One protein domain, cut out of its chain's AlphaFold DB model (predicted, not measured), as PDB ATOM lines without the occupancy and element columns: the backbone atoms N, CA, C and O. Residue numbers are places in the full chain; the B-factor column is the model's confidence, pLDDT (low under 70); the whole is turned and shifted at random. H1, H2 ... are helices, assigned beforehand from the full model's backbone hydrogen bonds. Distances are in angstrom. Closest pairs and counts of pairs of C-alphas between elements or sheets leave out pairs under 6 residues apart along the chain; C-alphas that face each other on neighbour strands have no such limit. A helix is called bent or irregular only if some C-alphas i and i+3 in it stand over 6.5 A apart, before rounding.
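AT A GLANCE: This is residues 100 to 199 of the 375 residues of the protein "DUF4124 domain-containing protein" of Nitrospirae bacterium (UniProt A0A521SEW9). Four helices form an arc, H2 beside H1, H1 against H4 and H4 folded back along H3, and the long link of residues 128 to 144 crosses from H2 to H3, the two ends of the arc. A short fifth helix, H5, lies beyond H3, away from the other helices. The printed part has 100 residues, with five named helices in the order H1 to H5 and no named strand: all helix. It is compact, with a radius of gyration of the C-alphas of 12.6 A, and spans 36 by 31 by 27 A.

HOW THE PARTS SIT: H1, residues 100 to 109, touches H2, residues 118 to 127, at a steep tilt of 59 degrees, the same way; their closest C-alphas, those of Val 104 and Ala 121, are 5.3 A apart. H4, residues 168 to 181, touches H1 with residues 174 to 179 alone, opposite ways at a steep tilt of 46 degrees; the closest C-alphas, of Glu 109 and Ala 174, are 5.4 A apart. H3, residues 145 to 160, and H4 form a helical hairpin at a shallow tilt of 29 degrees, with the closest C-alphas, of Ala 159 and Pro 168, 4.9 A apart. H2 and H3 are apart. H5, residues 191 to 197, is close to H3 but not clearly touching: the closest C-alphas, of Arg 150 and Leu 193, are 7.9 A apart. In H1, H2, H3 and H4 every O i to N i+4 pair is within hydrogen-bond range; in H5 1 of 3 is, and 1 of 4 O i to N i+3 pairs.

IN THESE COORDINATES: H1 begins at C-alpha 100 (18.380, 5.519, 88.529) and is 14.5 A long, H2 14.2 A, H3 22.8 A and H4 19.8 A. H5, 10.6 A, ends at C-alpha 197 (14.155, 23.165, 76.375) and is irregular, but only just: C-alphas 192 and 195 are 6.7 A apart.

THE WHOLE: The two C-alphas farthest apart, of Asp 115 and Asp 195, are 37.2 A apart. The printed part has no cut, and the link from H2 to H3 is long. In the model, pLDDT is under 70 at residues 133 to 136 and 189 to 199.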
ATOM      1  N   GLY A 100      18.788   6.899  88.794       96.12
ATOM      2  CA  GLY A 100      18.380   5.519  88.529       96.12
ATOM      3  C   GLY A 100      17.222   5.059  89.409       96.12
ATOM      4  O   GLY A 100      16.251   4.479  88.919       96.12
ATOM      5  N   ARG A 101      17.269   5.383  90.708       96.94
ATOM      6  CA  ARG A 101      16.189   5.049  91.648       96.94
ATOM      7  C   ARG A 101      14.885   5.756  91.282       96.94
ATOM      8  O   ARG A 101      13.818   5.152  91.383       96.94
ATOM      9  N   PHE A 102      14.969   7.013  90.847       97.25
ATOM     10  CA  PHE A 102      13.802   7.766  90.395       97.25
ATOM     11  C   PHE A 102      13.172   7.146  89.144       97.25
ATOM     12  O   PHE A 102      11.956   6.993  89.080       97.25
ATOM     13  N   VAL A 103      13.995   6.743  88.173       96.69
ATOM     14  CA  VAL A 103      13.549   6.112  86.922       96.69
ATOM     15  C   VAL A 103      12.793   4.807  87.179       96.69
ATOM     16  O   VAL A 103      11.714   4.618  86.618       96.69
ATOM     17  N   VAL A 104      13.303   3.935  88.055       97.69
ATOM     18  CA  VAL A 104      12.622   2.675  88.406       97.69
ATOM     19  C   VAL A 104      11.266   2.938  89.061       97.69
ATOM     20  O   VAL A 104      10.266   2.339  88.666       97.69
ATOM     21  N   ALA A 105      11.217   3.859  90.028       97.81
ATOM     22  CA  ALA A 105       9.975   4.208  90.711       97.81
ATOM     23  C   ALA A 105       8.943   4.800  89.736       97.81
ATOM     24  O   ALA A 105       7.796   4.360  89.720       97.81
ATOM     25  N   LEU A 106       9.371   5.711  88.855       97.88
ATOM     26  CA  LEU A 106       8.501   6.310  87.845       97.88
ATOM     27  C   LEU A 106       7.949   5.259  86.874       97.88
ATOM     28  O   LEU A 106       6.765   5.277  86.555       97.88
ATOM     29  N   ALA A 107       8.782   4.328  86.402       97.81
ATOM     30  CA  ALA A 107       8.330   3.260  85.511       97.81
ATOM     31  C   ALA A 107       7.283   2.348  86.178       97.81
ATOM     32  O   ALA A 107       6.337   1.911  85.516       97.81
ATOM     33  N   GLY A 108       7.430   2.101  87.484       97.81
ATOM     34  CA  GLY A 108       6.455   1.371  88.293       97.81
ATOM     35  C   GLY A 108       5.117   2.103  88.417       97.81
ATOM     36  O   GLY A 108       4.076   1.511  88.135       97.81
ATOM     37  N   GLU A 109       5.142   3.392  88.764       97.81
ATOM     38  CA  GLU A 109       3.935   4.228  88.897       97.81
ATOM     39  C   GLU A 109       3.207   4.436  87.560       97.81
ATOM     40  O   GLU A 109       1.982   4.491  87.512       97.81
ATOM     41  N   LEU A 110       3.939   4.467  86.442       97.81
ATOM     42  CA  LEU A 110       3.353   4.508  85.096       97.81
ATOM     43  C   LEU A 110       2.802   3.150  84.621       97.81
ATOM     44  O   LEU A 110       2.255   3.064  83.521       97.81
ATOM     45  N   GLY A 111       2.960   2.081  85.408       97.38
ATOM     46  CA  GLY A 111       2.462   0.747  85.075       97.38
ATOM     47  C   GLY A 111       3.222   0.049  83.944       97.38
ATOM     48  O   GLY A 111       2.668  -0.838  83.296       97.38
ATOM     49  N   LEU A 112       4.484   0.424  83.690       97.19
ATOM     50  CA  LEU A 112       5.303  -0.165  82.618       97.19
ATOM     51  C   LEU A 112       5.871  -1.547  82.984       97.19
ATOM     52  O   LEU A 112       6.278  -2.301  82.104       97.19
ATOM     53  N   GLY A 113       5.887  -1.888  84.273       96.44
ATOM     54  CA  GLY A 113       6.363  -3.167  84.792       96.44
ATOM     55  C   GLY A 113       6.499  -3.142  86.314       96.44
ATOM     56  O   GLY A 113       6.381  -2.092  86.941       96.44
ATOM     57  N   ARG A 114       6.737  -4.310  86.917       95.81
ATOM     58  CA  ARG A 114       7.102  -4.452  88.336       95.81
ATOM     59  C   ARG A 114       8.508  -5.030  88.419       95.81
ATOM     60  O   ARG A 114       8.894  -5.773  87.521       95.81
ATOM     61  N   ASP A 115       9.231  -4.686  89.481       96.19
ATOM     62  CA  ASP A 115      10.569  -5.216  89.782       96.19
ATOM     63  C   ASP A 115      11.592  -5.011  88.646       96.19
ATOM     64  O   ASP A 115      12.432  -5.868  88.380       96.19
ATOM     65  N   LEU A 116      11.502  -3.865  87.965       97.12
ATOM     66  CA  LEU A 116      12.398  -3.498  86.871       97.12
ATOM     67  C   LEU A 116      13.792  -3.145  87.398       97.12
ATOM     68  O   LEU A 116      13.931  -2.434  88.398       97.12
ATOM     69  N   THR A 117      14.824  -3.583  86.681       97.19
ATOM     70  CA  THR A 117      16.179  -3.043  86.861       97.19
ATOM     71  C   THR A 117      16.254  -1.590  86.382       97.19
ATOM     72  O   THR A 117      15.375  -1.102  85.664       97.19
ATOM     73  N   VAL A 118      17.303  -0.868  86.788       96.12
ATOM     74  CA  VAL A 118      17.485   0.545  86.419       96.12
ATOM     75  C   VAL A 118      17.592   0.704  84.904       96.12
ATOM     76  O   VAL A 118      16.964   1.591  84.327       96.12
ATOM     77  N   GLU A 119      18.335  -0.188  84.257       94.56
ATOM     78  CA  GLU A 119      18.547  -0.210  82.816       94.56
ATOM     79  C   GLU A 119      17.252  -0.531  82.064       94.56
ATOM     80  O   GLU A 119      16.893   0.190  81.136       94.56
ATOM     81  N   GLU A 120      16.501  -1.549  82.496       96.00
ATOM     82  CA  GLU A 120      15.217  -1.906  81.878       96.00
ATOM     83  C   GLU A 120      14.183  -0.783  82.016       96.00
ATOM     84  O   GLU A 120      13.481  -0.461  81.057       96.00
ATOM     85  N   ALA A 121      14.099  -0.153  83.192       96.56
ATOM     86  CA  ALA A 121      13.212   0.985  83.409       96.56
ATOM     87  C   ALA A 121      13.597   2.173  82.514       96.56
ATOM     88  O   ALA A 121      12.729   2.786  81.886       96.56
ATOM     89  N   ALA A 122      14.895   2.476  82.407       94.62
ATOM     90  CA  ALA A 122      15.394   3.537  81.539       94.62
ATOM     91  C   ALA A 122      15.119   3.246  80.056       94.62
ATOM     92  O   ALA A 122      14.696   4.148  79.324       94.62
ATOM     93  N   ASP A 123      15.292   2.001  79.617       94.00
ATOM     94  CA  ASP A 123      15.004   1.564  78.251       94.00
ATOM     95  C   ASP A 123      13.509   1.687  77.921       94.00
ATOM     96  O   ASP A 123      13.151   2.240  76.875       94.00
ATOM     97  N   LEU A 124      12.620   1.267  78.828       96.06
ATOM     98  CA  LEU A 124      11.169   1.411  78.661       96.06
ATOM     99  C   LEU A 124      10.749   2.883  78.590       96.06
ATOM    100  O   LEU A 124      10.040   3.280  77.661       96.06
ATOM    101  N   LEU A 125      11.230   3.721  79.513       95.75
ATOM    102  CA  LEU A 125      10.958   5.162  79.510       95.75
ATOM    103  C   LEU A 125      11.529   5.865  78.266       95.75
ATOM    104  O   LEU A 125      10.952   6.834  77.760       95.75
ATOM    105  N   THR A 126      12.638   5.362  77.729       93.81
ATOM    106  CA  THR A 126      13.211   5.823  76.460       93.81
ATOM    107  C   THR A 126      12.334   5.422  75.276       93.81
ATOM    108  O   THR A 126      12.071   6.242  74.389       93.81
ATOM    109  N   GLN A 127      11.822   4.189  75.266       93.31
ATOM    110  CA  GLN A 127      10.928   3.681  74.225       93.31
ATOM    111  C   GLN A 127       9.653   4.527  74.110       93.31
ATOM    112  O   GLN A 127       9.225   4.843  72.993       93.31
ATOM    113  N   ILE A 128       9.099   4.969  75.243       94.81
ATOM    114  CA  ILE A 128       7.928   5.858  75.285       94.81
ATOM    115  C   ILE A 128       8.269   7.352  75.162       94.81
ATOM    116  O   ILE A 128       7.386   8.205  75.247       94.81
ATOM    117  N   ARG A 129       9.541   7.691  74.906       92.06
ATOM    118  CA  ARG A 129      10.041   9.066  74.725       92.06
ATOM    119  C   ARG A 129       9.840   9.983  75.936       92.06
ATOM    120  O   ARG A 129       9.747  11.199  75.757       92.06
ATOM    121  N   VAL A 130       9.783   9.418  77.139       92.19
ATOM    122  CA  VAL A 130       9.874  10.181  78.394       92.19
ATOM    123  C   VAL A 130      11.331  10.521  78.691       92.19
ATOM    124  O   VAL A 130      11.636  11.594  79.204       92.19
ATOM    125  N   ILE A 131      12.245   9.639  78.284       90.00
ATOM    126  CA  ILE A 131      13.686   9.816  78.420       90.00
ATOM    127  C   ILE A 131      14.340   9.951  77.029       90.00
ATOM    128  O   ILE A 131      13.950   9.251  76.090       90.00
ATOM    129  N   PRO A 132      15.313  10.865  76.834       76.81
ATOM    130  CA  PRO A 132      16.049  10.952  75.577       76.81
ATOM    131  C   PRO A 132      16.945   9.714  75.342       76.81
ATOM    132  O   PRO A 132      17.704   9.345  76.234       76.81
ATOM    133  N   PRO A 133      16.957   9.137  74.121       66.12
ATOM    134  CA  PRO A 133      17.706   7.913  73.796       66.12
ATOM    135  C   PRO A 133      19.226   8.099  73.698       66.12
ATOM    136  O   PRO A 133      19.970   7.133  73.552       66.12
ATOM    137  N   LEU A 134      19.707   9.343  73.703       47.16
ATOM    138  CA  LEU A 134      21.111   9.664  73.472       47.16
ATOM    139  C   LEU A 134      21.798   9.944  74.806       47.16
ATOM    140  O   LEU A 134      21.772  11.066  75.309       47.16
ATOM    141  N   GLY A 135      22.381   8.863  75.328       56.72
ATOM    142  CA  GLY A 135      23.292   8.737  76.461       56.72
ATOM    143  C   GLY A 135      23.784  10.023  77.116       56.72
ATOM    144  O   GLY A 135      24.502  10.816  76.507       56.72
ATOM    145  N   ARG A 136      23.431  10.140  78.399       67.06
ATOM    146  CA  ARG A 136      24.157  10.824  79.486       67.06
ATOM    147  C   ARG A 136      23.458  10.646  80.841       67.06
ATOM    148  O   ARG A 136      23.726  11.421  81.747       67.06
ATOM    149  N   TRP A 137      22.576   9.654  80.975       83.00
ATOM    150  CA  TRP A 137      22.043   9.309  82.286       83.00
ATOM    151  C   TRP A 137      23.166   8.733  83.108       83.00
ATOM    152  O   TRP A 137      23.882   7.833  82.659       83.00
ATOM    153  N   LYS A 138      23.349   9.303  84.284       91.94
ATOM    154  CA  LYS A 138      24.315   8.808  85.237       91.94
ATOM    155  C   LYS A 138      23.470   8.372  86.404       91.94
ATOM    156  O   LYS A 138      23.126   9.166  87.261       91.94
ATOM    157  N   PHE A 139      23.102   7.097  86.391       93.75
ATOM    158  CA  PHE A 139      22.142   6.543  87.340       93.75
ATOM    159  C   PHE A 139      22.547   6.714  88.805       93.75
ATOM    160  O   PHE A 139      21.671   6.665  89.661       93.75
ATOM    161  N   GLU A 140      23.833   6.956  89.060       94.94
ATOM    162  CA  GLU A 140      24.416   7.242  90.373       94.94
ATOM    163  C   GLU A 140      24.454   8.739  90.728       94.94
ATOM    164  O   GLU A 140      24.724   9.096  91.873       94.94
ATOM    165  N   GLU A 141      24.211   9.637  89.769       94.19
ATOM    166  CA  GLU A 141      24.119  11.068  90.047       94.19
ATOM    167  C   GLU A 141      22.810  11.400  90.772       94.19
ATOM    168  O   GLU A 141      21.793  10.719  90.597       94.19
ATOM    169  N   PRO A 142      22.823  12.431  91.632       95.44
ATOM    170  CA  PRO A 142      21.631  12.857  92.336       95.44
ATOM    171  C   PRO A 142      20.607  13.441  91.364       95.44
ATOM    172  O   PRO A 142      20.940  14.206  90.459       95.44
ATOM    173  N   MET A 143      19.338  13.139  91.615       94.81
ATOM    174  CA  MET A 143      18.223  13.702  90.873       94.81
ATOM    175  C   MET A 143      18.168  15.223  91.071       94.81
ATOM    176  O   MET A 143      17.925  15.712  92.176       94.81
ATOM    177  N   THR A 144      18.392  15.979  89.997       93.50
ATOM    178  CA  THR A 144      18.327  17.448  90.022       93.50
ATOM    179  C   THR A 144      16.891  17.945  89.804       93.50
ATOM    180  O   THR A 144      16.126  17.311  89.065       93.50
ATOM    181  N   PRO A 145      16.487  19.076  90.415       92.56
ATOM    182  CA  PRO A 145      15.137  19.620  90.247       92.56
ATOM    183  C   PRO A 145      14.839  20.013  88.791       92.56
ATOM    184  O   PRO A 145      13.704  19.875  88.333       92.56
ATOM    185  N   GLU A 146      15.849  20.443  88.029       90.88
ATOM    186  CA  GLU A 146      15.718  20.765  86.606       90.88
ATOM    187  C   GLU A 146      15.435  19.513  85.768       90.88
ATOM    188  O   GLU A 146      14.577  19.532  84.878       90.88
ATOM    189  N   LEU A 147      16.129  18.406  86.060       92.31
ATOM    190  CA  LEU A 147      15.887  17.128  85.397       92.31
ATOM    191  C   LEU A 147      14.495  16.588  85.738       92.31
ATOM    192  O   LEU A 147      13.777  16.157  84.836       92.31
ATOM    193  N   ALA A 148      14.079  16.679  87.005       94.25
ATOM    194  CA  ALA A 148      12.735  16.301  87.433       94.25
ATOM    195  C   ALA A 148      11.654  17.117  86.705       94.25
ATOM    196  O   ALA A 148      10.733  16.539  86.129       94.25
ATOM    197  N   ALA A 149      11.796  18.443  86.628       92.94
ATOM    198  CA  ALA A 149      10.860  19.294  85.892       92.94
ATOM    199  C   ALA A 149      10.776  18.915  84.401       92.94
ATOM    200  O   ALA A 149       9.685  18.844  83.827       92.94
ATOM    201  N   ARG A 150      11.916  18.601  83.772       91.25
ATOM    202  CA  ARG A 150      11.957  18.141  82.377       91.25
ATOM    203  C   ARG A 150      11.248  16.800  82.185       91.25
ATOM    204  O   ARG A 150      10.484  16.655  81.230       91.25
ATOM    205  N   LEU A 151      11.494  15.827  83.061       94.56
ATOM    206  CA  LEU A 151      10.838  14.520  82.991       94.56
ATOM    207  C   LEU A 151       9.331  14.626  83.208       94.56
ATOM    208  O   LEU A 151       8.580  13.944  82.515       94.56
ATOM    209  N   ARG A 152       8.881  15.516  84.097       95.44
ATOM    210  CA  ARG A 152       7.456  15.798  84.313       95.44
ATOM    211  C   ARG A 152       6.773  16.211  83.010       95.44
ATOM    212  O   ARG A 152       5.796  15.592  82.596       95.44
ATOM    213  N   ALA A 153       7.346  17.194  82.310       93.56
ATOM    214  CA  ALA A 153       6.826  17.669  81.026       93.56
ATOM    215  C   ALA A 153       6.831  16.571  79.945       93.56
ATOM    216  O   ALA A 153       5.860  16.414  79.200       93.56
ATOM    217  N   LEU A 154       7.903  15.776  79.873       94.56
ATOM    218  CA  LEU A 154       8.017  14.668  78.920       94.56
ATOM    219  C   LEU A 154       7.017  13.537  79.200       94.56
ATOM    220  O   LEU A 154       6.482  12.956  78.255       94.56
ATOM    221  N   THR A 155       6.723  13.266  80.471       96.75
ATOM    222  CA  THR A 155       5.735  12.268  80.912       96.75
ATOM    223  C   THR A 155       4.326  12.664  80.474       96.75
ATOM    224  O   THR A 155       3.647  11.887  79.802       96.75
ATOM    225  N   VAL A 156       3.930  13.914  80.732       96.50
ATOM    226  CA  VAL A 156       2.640  14.458  80.270       96.50
ATOM    227  C   VAL A 156       2.548  14.437  78.741       96.50
ATOM    228  O   VAL A 156       1.551  13.985  78.182       96.50
ATOM    229  N   SER A 157       3.613  14.842  78.040       94.75
ATOM    230  CA  SER A 157       3.661  14.807  76.572       94.75
ATOM    231  C   SER A 157       3.560  13.383  76.004       94.75
ATOM    232  O   SER A 157       2.969  13.168  74.943       94.75
ATOM    233  N   ALA A 158       4.129  12.373  76.667       96.00
ATOM    234  CA  ALA A 158       3.986  10.975  76.257       96.00
ATOM    235  C   ALA A 158       2.531  10.484  76.378       96.00
ATOM    236  O   ALA A 158       2.036   9.833  75.454       96.00
ATOM    237  N   ALA A 159       1.832  10.859  77.453       97.06
ATOM    238  CA  ALA A 159       0.415  10.551  77.639       97.06
ATOM    239  C   ALA A 159      -0.485  11.280  76.630       97.06
ATOM    240  O   ALA A 159      -1.309  10.648  75.976       97.06
ATOM    241  N   GLN A 160      -0.265  12.578  76.393       96.38
ATOM    242  CA  GLN A 160      -1.021  13.354  75.394       96.38
ATOM    243  C   GLN A 160      -0.904  12.782  73.974       96.38
ATOM    244  O   GLN A 160      -1.839  12.863  73.183       96.38
ATOM    245  N   ARG A 161       0.242  12.177  73.645       95.50
ATOM    246  CA  ARG A 161       0.470  11.508  72.355       95.50
ATOM    247  C   ARG A 161      -0.130  10.098  72.281       95.50
ATOM    248  O   ARG A 161       0.032   9.443  71.253       95.50
ATOM    249  N   GLY A 162      -0.766   9.614  73.349       96.44
ATOM    250  CA  GLY A 162      -1.318   8.261  73.442       96.44
ATOM    251  C   GLY A 162      -0.255   7.161  73.443       96.44
ATOM    252  O   GLY A 162      -0.548   6.024  73.082       96.44
ATOM    253  N   VAL A 163       0.996   7.495  73.783       97.19
ATOM    254  CA  VAL A 163       2.081   6.506  73.907       97.19
ATOM    255  C   VAL A 163       1.950   5.745  75.225       97.19
ATOM    256  O   VAL A 163       2.222   4.548  75.279       97.19
ATOM    257  N   LEU A 164       1.509   6.443  76.272       96.94
ATOM    258  CA  LEU A 164       1.040   5.845  77.514       96.94
ATOM    259  C   LEU A 164      -0.467   5.582  77.405       96.94
ATOM    260  O   LEU A 164      -1.198   6.381  76.825       96.94
ATOM    261  N   SER A 165      -0.934   4.470  77.975       96.38
ATOM    262  CA  SER A 165      -2.360   4.113  78.005       96.38
ATOM    263  C   SER A 165      -3.172   4.891  79.046       96.38
ATOM    264  O   SER A 165      -4.397   4.802  79.044       96.38
ATOM    265  N   ILE A 166      -2.495   5.602  79.948       97.12
ATOM    266  CA  ILE A 166      -3.096   6.435  80.995       97.12
ATOM    267  C   ILE A 166      -3.340   7.860  80.490       97.12
ATOM    268  O   ILE A 166      -2.692   8.318  79.545       97.12
ATOM    269  N   GLN A 167      -4.271   8.569  81.129       98.12
ATOM    270  CA  GLN A 167      -4.583   9.954  80.768       98.12
ATOM    271  C   GLN A 167      -3.457  10.918  81.188       98.12
ATOM    272  O   GLN A 167      -2.714  10.615  82.125       98.12
ATOM    273  N   PRO A 168      -3.315  12.092  80.542       97.88
ATOM    274  CA  PRO A 168      -2.299  13.083  80.904       97.88
ATOM    275  C   PRO A 168      -2.328  13.506  82.377       97.88
ATOM    276  O   PRO A 168      -1.271  13.681  82.981       97.88
ATOM    277  N   GLU A 169      -3.518  13.636  82.965       97.62
ATOM    278  CA  GLU A 169      -3.712  14.010  84.369       97.62
ATOM    279  C   GLU A 169      -3.248  12.895  85.314       97.62
ATOM    280  O   GLU A 169      -2.619  13.159  86.337       97.62
ATOM    281  N   GLU A 170      -3.511  11.640  84.947       97.88
ATOM    282  CA  GLU A 170      -3.066  10.459  85.691       97.88
ATOM    283  C   GLU A 170      -1.546  10.281  85.588       97.88
ATOM    284  O   GLU A 170      -0.887   9.996  86.584       97.88
ATOM    285  N   ALA A 171      -0.965  10.545  84.415       97.81
ATOM    286  CA  ALA A 171       0.482  10.531  84.212       97.81
ATOM    287  C   ALA A 171       1.194  11.620  85.034       97.81
ATOM    288  O   ALA A 171       2.266  11.377  85.591       97.81
ATOM    289  N   LEU A 172       0.591  12.811  85.136       97.00
ATOM    290  CA  LEU A 172       1.080  13.886  85.996       97.00
ATOM    291  C   LEU A 172       1.015  13.489  87.475       97.00
ATOM    292  O   LEU A 172       1.990  13.679  88.199       97.00
ATOM    293  N   LEU A 173      -0.103  12.900  87.906       97.62
ATOM    294  CA  LEU A 173      -0.284  12.438  89.280       97.62
ATOM    295  C   LEU A 173       0.720  11.335  89.648       97.62
ATOM    296  O   LEU A 173       1.323  11.406  90.714       97.62
ATOM    297  N   ALA A 174       0.945  10.359  88.762       97.88
ATOM    298  CA  ALA A 174       1.936   9.296  88.938       97.88
ATOM    299  C   ALA A 174       3.363   9.859  89.072       97.88
ATOM    300  O   ALA A 174       4.138   9.439  89.938       97.88
ATOM    301  N   PHE A 175       3.703  10.864  88.257       97.75
ATOM    302  CA  PHE A 175       4.986  11.553  88.358       97.75
ATOM    303  C   PHE A 175       5.136  12.283  89.702       97.75
ATOM    304  O   PHE A 175       6.147  12.124  90.388       97.75
ATOM    305  N   ASP A 176       4.129  13.065  90.093       97.31
ATOM    306  CA  ASP A 176       4.156  13.847  91.332       97.31
ATOM    307  C   ASP A 176       4.181  12.937  92.572       97.31
ATOM    308  O   ASP A 176       4.916  13.214  93.522       97.31
ATOM    309  N   ALA A 177       3.461  11.811  92.540       97.69
ATOM    310  CA  ALA A 177       3.507  10.778  93.572       97.69
ATOM    311  C   ALA A 177       4.907  10.159  93.693       97.69
ATOM    312  O   ALA A 177       5.418  10.021  94.804       97.69
ATOM    313  N   THR A 178       5.563   9.865  92.564       98.00
ATOM    314  CA  THR A 178       6.947   9.358  92.541       98.00
ATOM    315  C   THR A 178       7.916  10.354  93.181       98.00
ATOM    316  O   THR A 178       8.739   9.986  94.022       98.00
ATOM    317  N   ALA A 179       7.817  11.632  92.808       96.75
ATOM    318  CA  ALA A 179       8.672  12.676  93.358       96.75
ATOM    319  C   ALA A 179       8.441  12.884  94.856       96.75
ATOM    320  O   ALA A 179       9.412  12.988  95.606       96.75
ATOM    321  N   ALA A 180       7.184  12.872  95.306       96.19
ATOM    322  CA  ALA A 180       6.842  12.966  96.721       96.19
ATOM    323  C   ALA A 180       7.363  11.760  97.520       96.19
ATOM    324  O   ALA A 180       7.990  11.946  98.560       96.19
ATOM    325  N   LEU A 181       7.182  10.535  97.009       96.62
ATOM    326  CA  LEU A 181       7.665   9.297  97.636       96.62
ATOM    327  C   LEU A 181       9.182   9.321  97.860       96.62
ATOM    328  O   LEU A 181       9.689   8.810  98.860       96.62
ATOM    329  N   LEU A 182       9.907   9.920  96.919       96.62
ATOM    330  CA  LEU A 182      11.358  10.020  96.930       96.62
ATOM    331  C   LEU A 182      11.869  11.346  97.516       96.62
ATOM    332  O   LEU A 182      13.074  11.567  97.544       96.62
ATOM    333  N   ASN A 183      10.994  12.225  98.014       95.62
ATOM    334  CA  ASN A 183      11.356  13.564  98.497       95.62
ATOM    335  C   ASN A 183      12.194  14.376  97.484       95.62
ATOM    336  O   ASN A 183      13.087  15.134  97.866       95.62
ATOM    337  N   VAL A 184      11.927  14.215  96.184       95.69
ATOM    338  CA  VAL A 184      12.596  14.979  95.125       95.69
ATOM    339  C   VAL A 184      11.868  16.313  94.949       95.69
ATOM    340  O   VAL A 184      10.685  16.317  94.601       95.69
ATOM    341  N   PRO A 185      12.537  17.461  95.163       92.75
ATOM    342  CA  PRO A 185      11.908  18.758  94.980       92.75
ATOM    343  C   PRO A 185      11.610  18.989  93.495       92.75
ATOM    344  O   PRO A 185      12.508  18.978  92.653       92.75
ATOM    345  N   ILE A 186      10.342  19.237  93.170       89.56
ATOM    346  CA  ILE A 186       9.935  19.692  91.841       89.56
ATOM    347  C   ILE A 186       9.931  21.218  91.867       89.56
ATOM    348  O   ILE A 186       9.219  21.824  92.669       89.56
ATOM    349  N   ALA A 187      10.701  21.854  90.983       86.25
ATOM    350  CA  ALA A 187      10.620  23.298  90.810       86.25
ATOM    351  C   ALA A 187       9.189  23.678  90.391       86.25
ATOM    352  O   ALA A 187       8.694  23.248  89.345       86.25
ATOM    353  N   ALA A 188       8.508  24.464  91.225       72.81
ATOM    354  CA  ALA A 188       7.163  24.944  90.951       72.81
ATOM    355  C   ALA A 188       7.213  25.986  89.823       72.81
ATOM    356  O   ALA A 188       7.409  27.167  90.070       72.81
ATOM    357  N   GLY A 189       7.095  25.532  88.574       58.78
ATOM    358  CA  GLY A 189       6.612  26.349  87.456       58.78
ATOM    359  C   GLY A 189       7.364  27.651  87.169       58.78
ATOM    360  O   GLY A 189       6.744  28.609  86.722       58.78
ATOM    361  N   GLY A 190       8.676  27.704  87.395       50.38
ATOM    362  CA  GLY A 190       9.486  28.787  86.848       50.38
ATOM    363  C   GLY A 190       9.615  28.593  85.341       50.38
ATOM    364  O   GLY A 190      10.196  27.598  84.910       50.38
ATOM    365  N   ASP A 191       9.120  29.554  84.566       51.34
ATOM    366  CA  ASP A 191       9.119  29.708  83.095       51.34
ATOM    367  C   ASP A 191      10.501  29.547  82.396       51.34
ATOM    368  O   ASP A 191      10.684  29.756  81.201       51.34
ATOM    369  N   VAL A 192      11.521  29.128  83.142       51.44
ATOM    370  CA  VAL A 192      12.934  29.034  82.762       51.44
ATOM    371  C   VAL A 192      13.204  27.904  81.755       51.44
ATOM    372  O   VAL A 192      14.238  27.898  81.087       51.44
ATOM    373  N   LEU A 193      12.285  26.944  81.597       52.12
ATOM    374  CA  LEU A 193      12.435  25.860  80.617       52.12
ATOM    375  C   LEU A 193      11.790  26.158  79.252       52.12
ATOM    376  O   LEU A 193      12.118  25.449  78.297       52.12
ATOM    377  N   SER A 194      10.967  27.207  79.119       50.09
ATOM    378  CA  SER A 194      10.302  27.542  77.848       50.09
ATOM    379  C   SER A 194      11.299  27.949  76.757       50.09
ATOM    380  O   SER A 194      11.223  27.433  75.645       50.09
ATOM    381  N   ASP A 195      12.327  28.739  77.079       46.28
ATOM    382  CA  ASP A 195      13.260  29.227  76.048       46.28
ATOM    383  C   ASP A 195      14.426  28.277  75.740       46.28
ATOM    384  O   ASP A 195      14.976  28.296  74.638       46.28
ATOM    385  N   ARG A 196      14.816  27.399  76.678       43.09
ATOM    386  CA  ARG A 196      16.006  26.540  76.503       43.09
ATOM    387  C   ARG A 196      15.693  25.072  76.217       43.09
ATOM    388  O   ARG A 196      16.487  24.414  75.544       43.09
ATOM    389  N   ALA A 197      14.550  24.547  76.665       45.72
ATOM    390  CA  ALA A 197      14.155  23.165  76.375       45.72
ATOM    391  C   ALA A 197      13.372  23.036  75.055       45.72
ATOM    392  O   ALA A 197      13.506  22.014  74.376       45.72
ATOM    393  N   ALA A 198      12.645  24.079  74.629       42.53
ATOM    394  CA  ALA A 198      11.874  24.077  73.379       42.53
ATOM    395  C   ALA A 198      12.743  23.943  72.112       42.53
ATOM    396  O   ALA A 198      12.281  23.447  71.090       42.53
ATOM    397  N   SER A 199      14.040  24.264  72.186       40.22
ATOM    398  CA  SER A 199      14.975  24.080  71.066       40.22
ATOM    399  C   SER A 199      15.293  22.607  70.744       40.22
ATOM    400  O   SER A 199      15.858  22.336  69.684       40.22
TER     401      SER A 199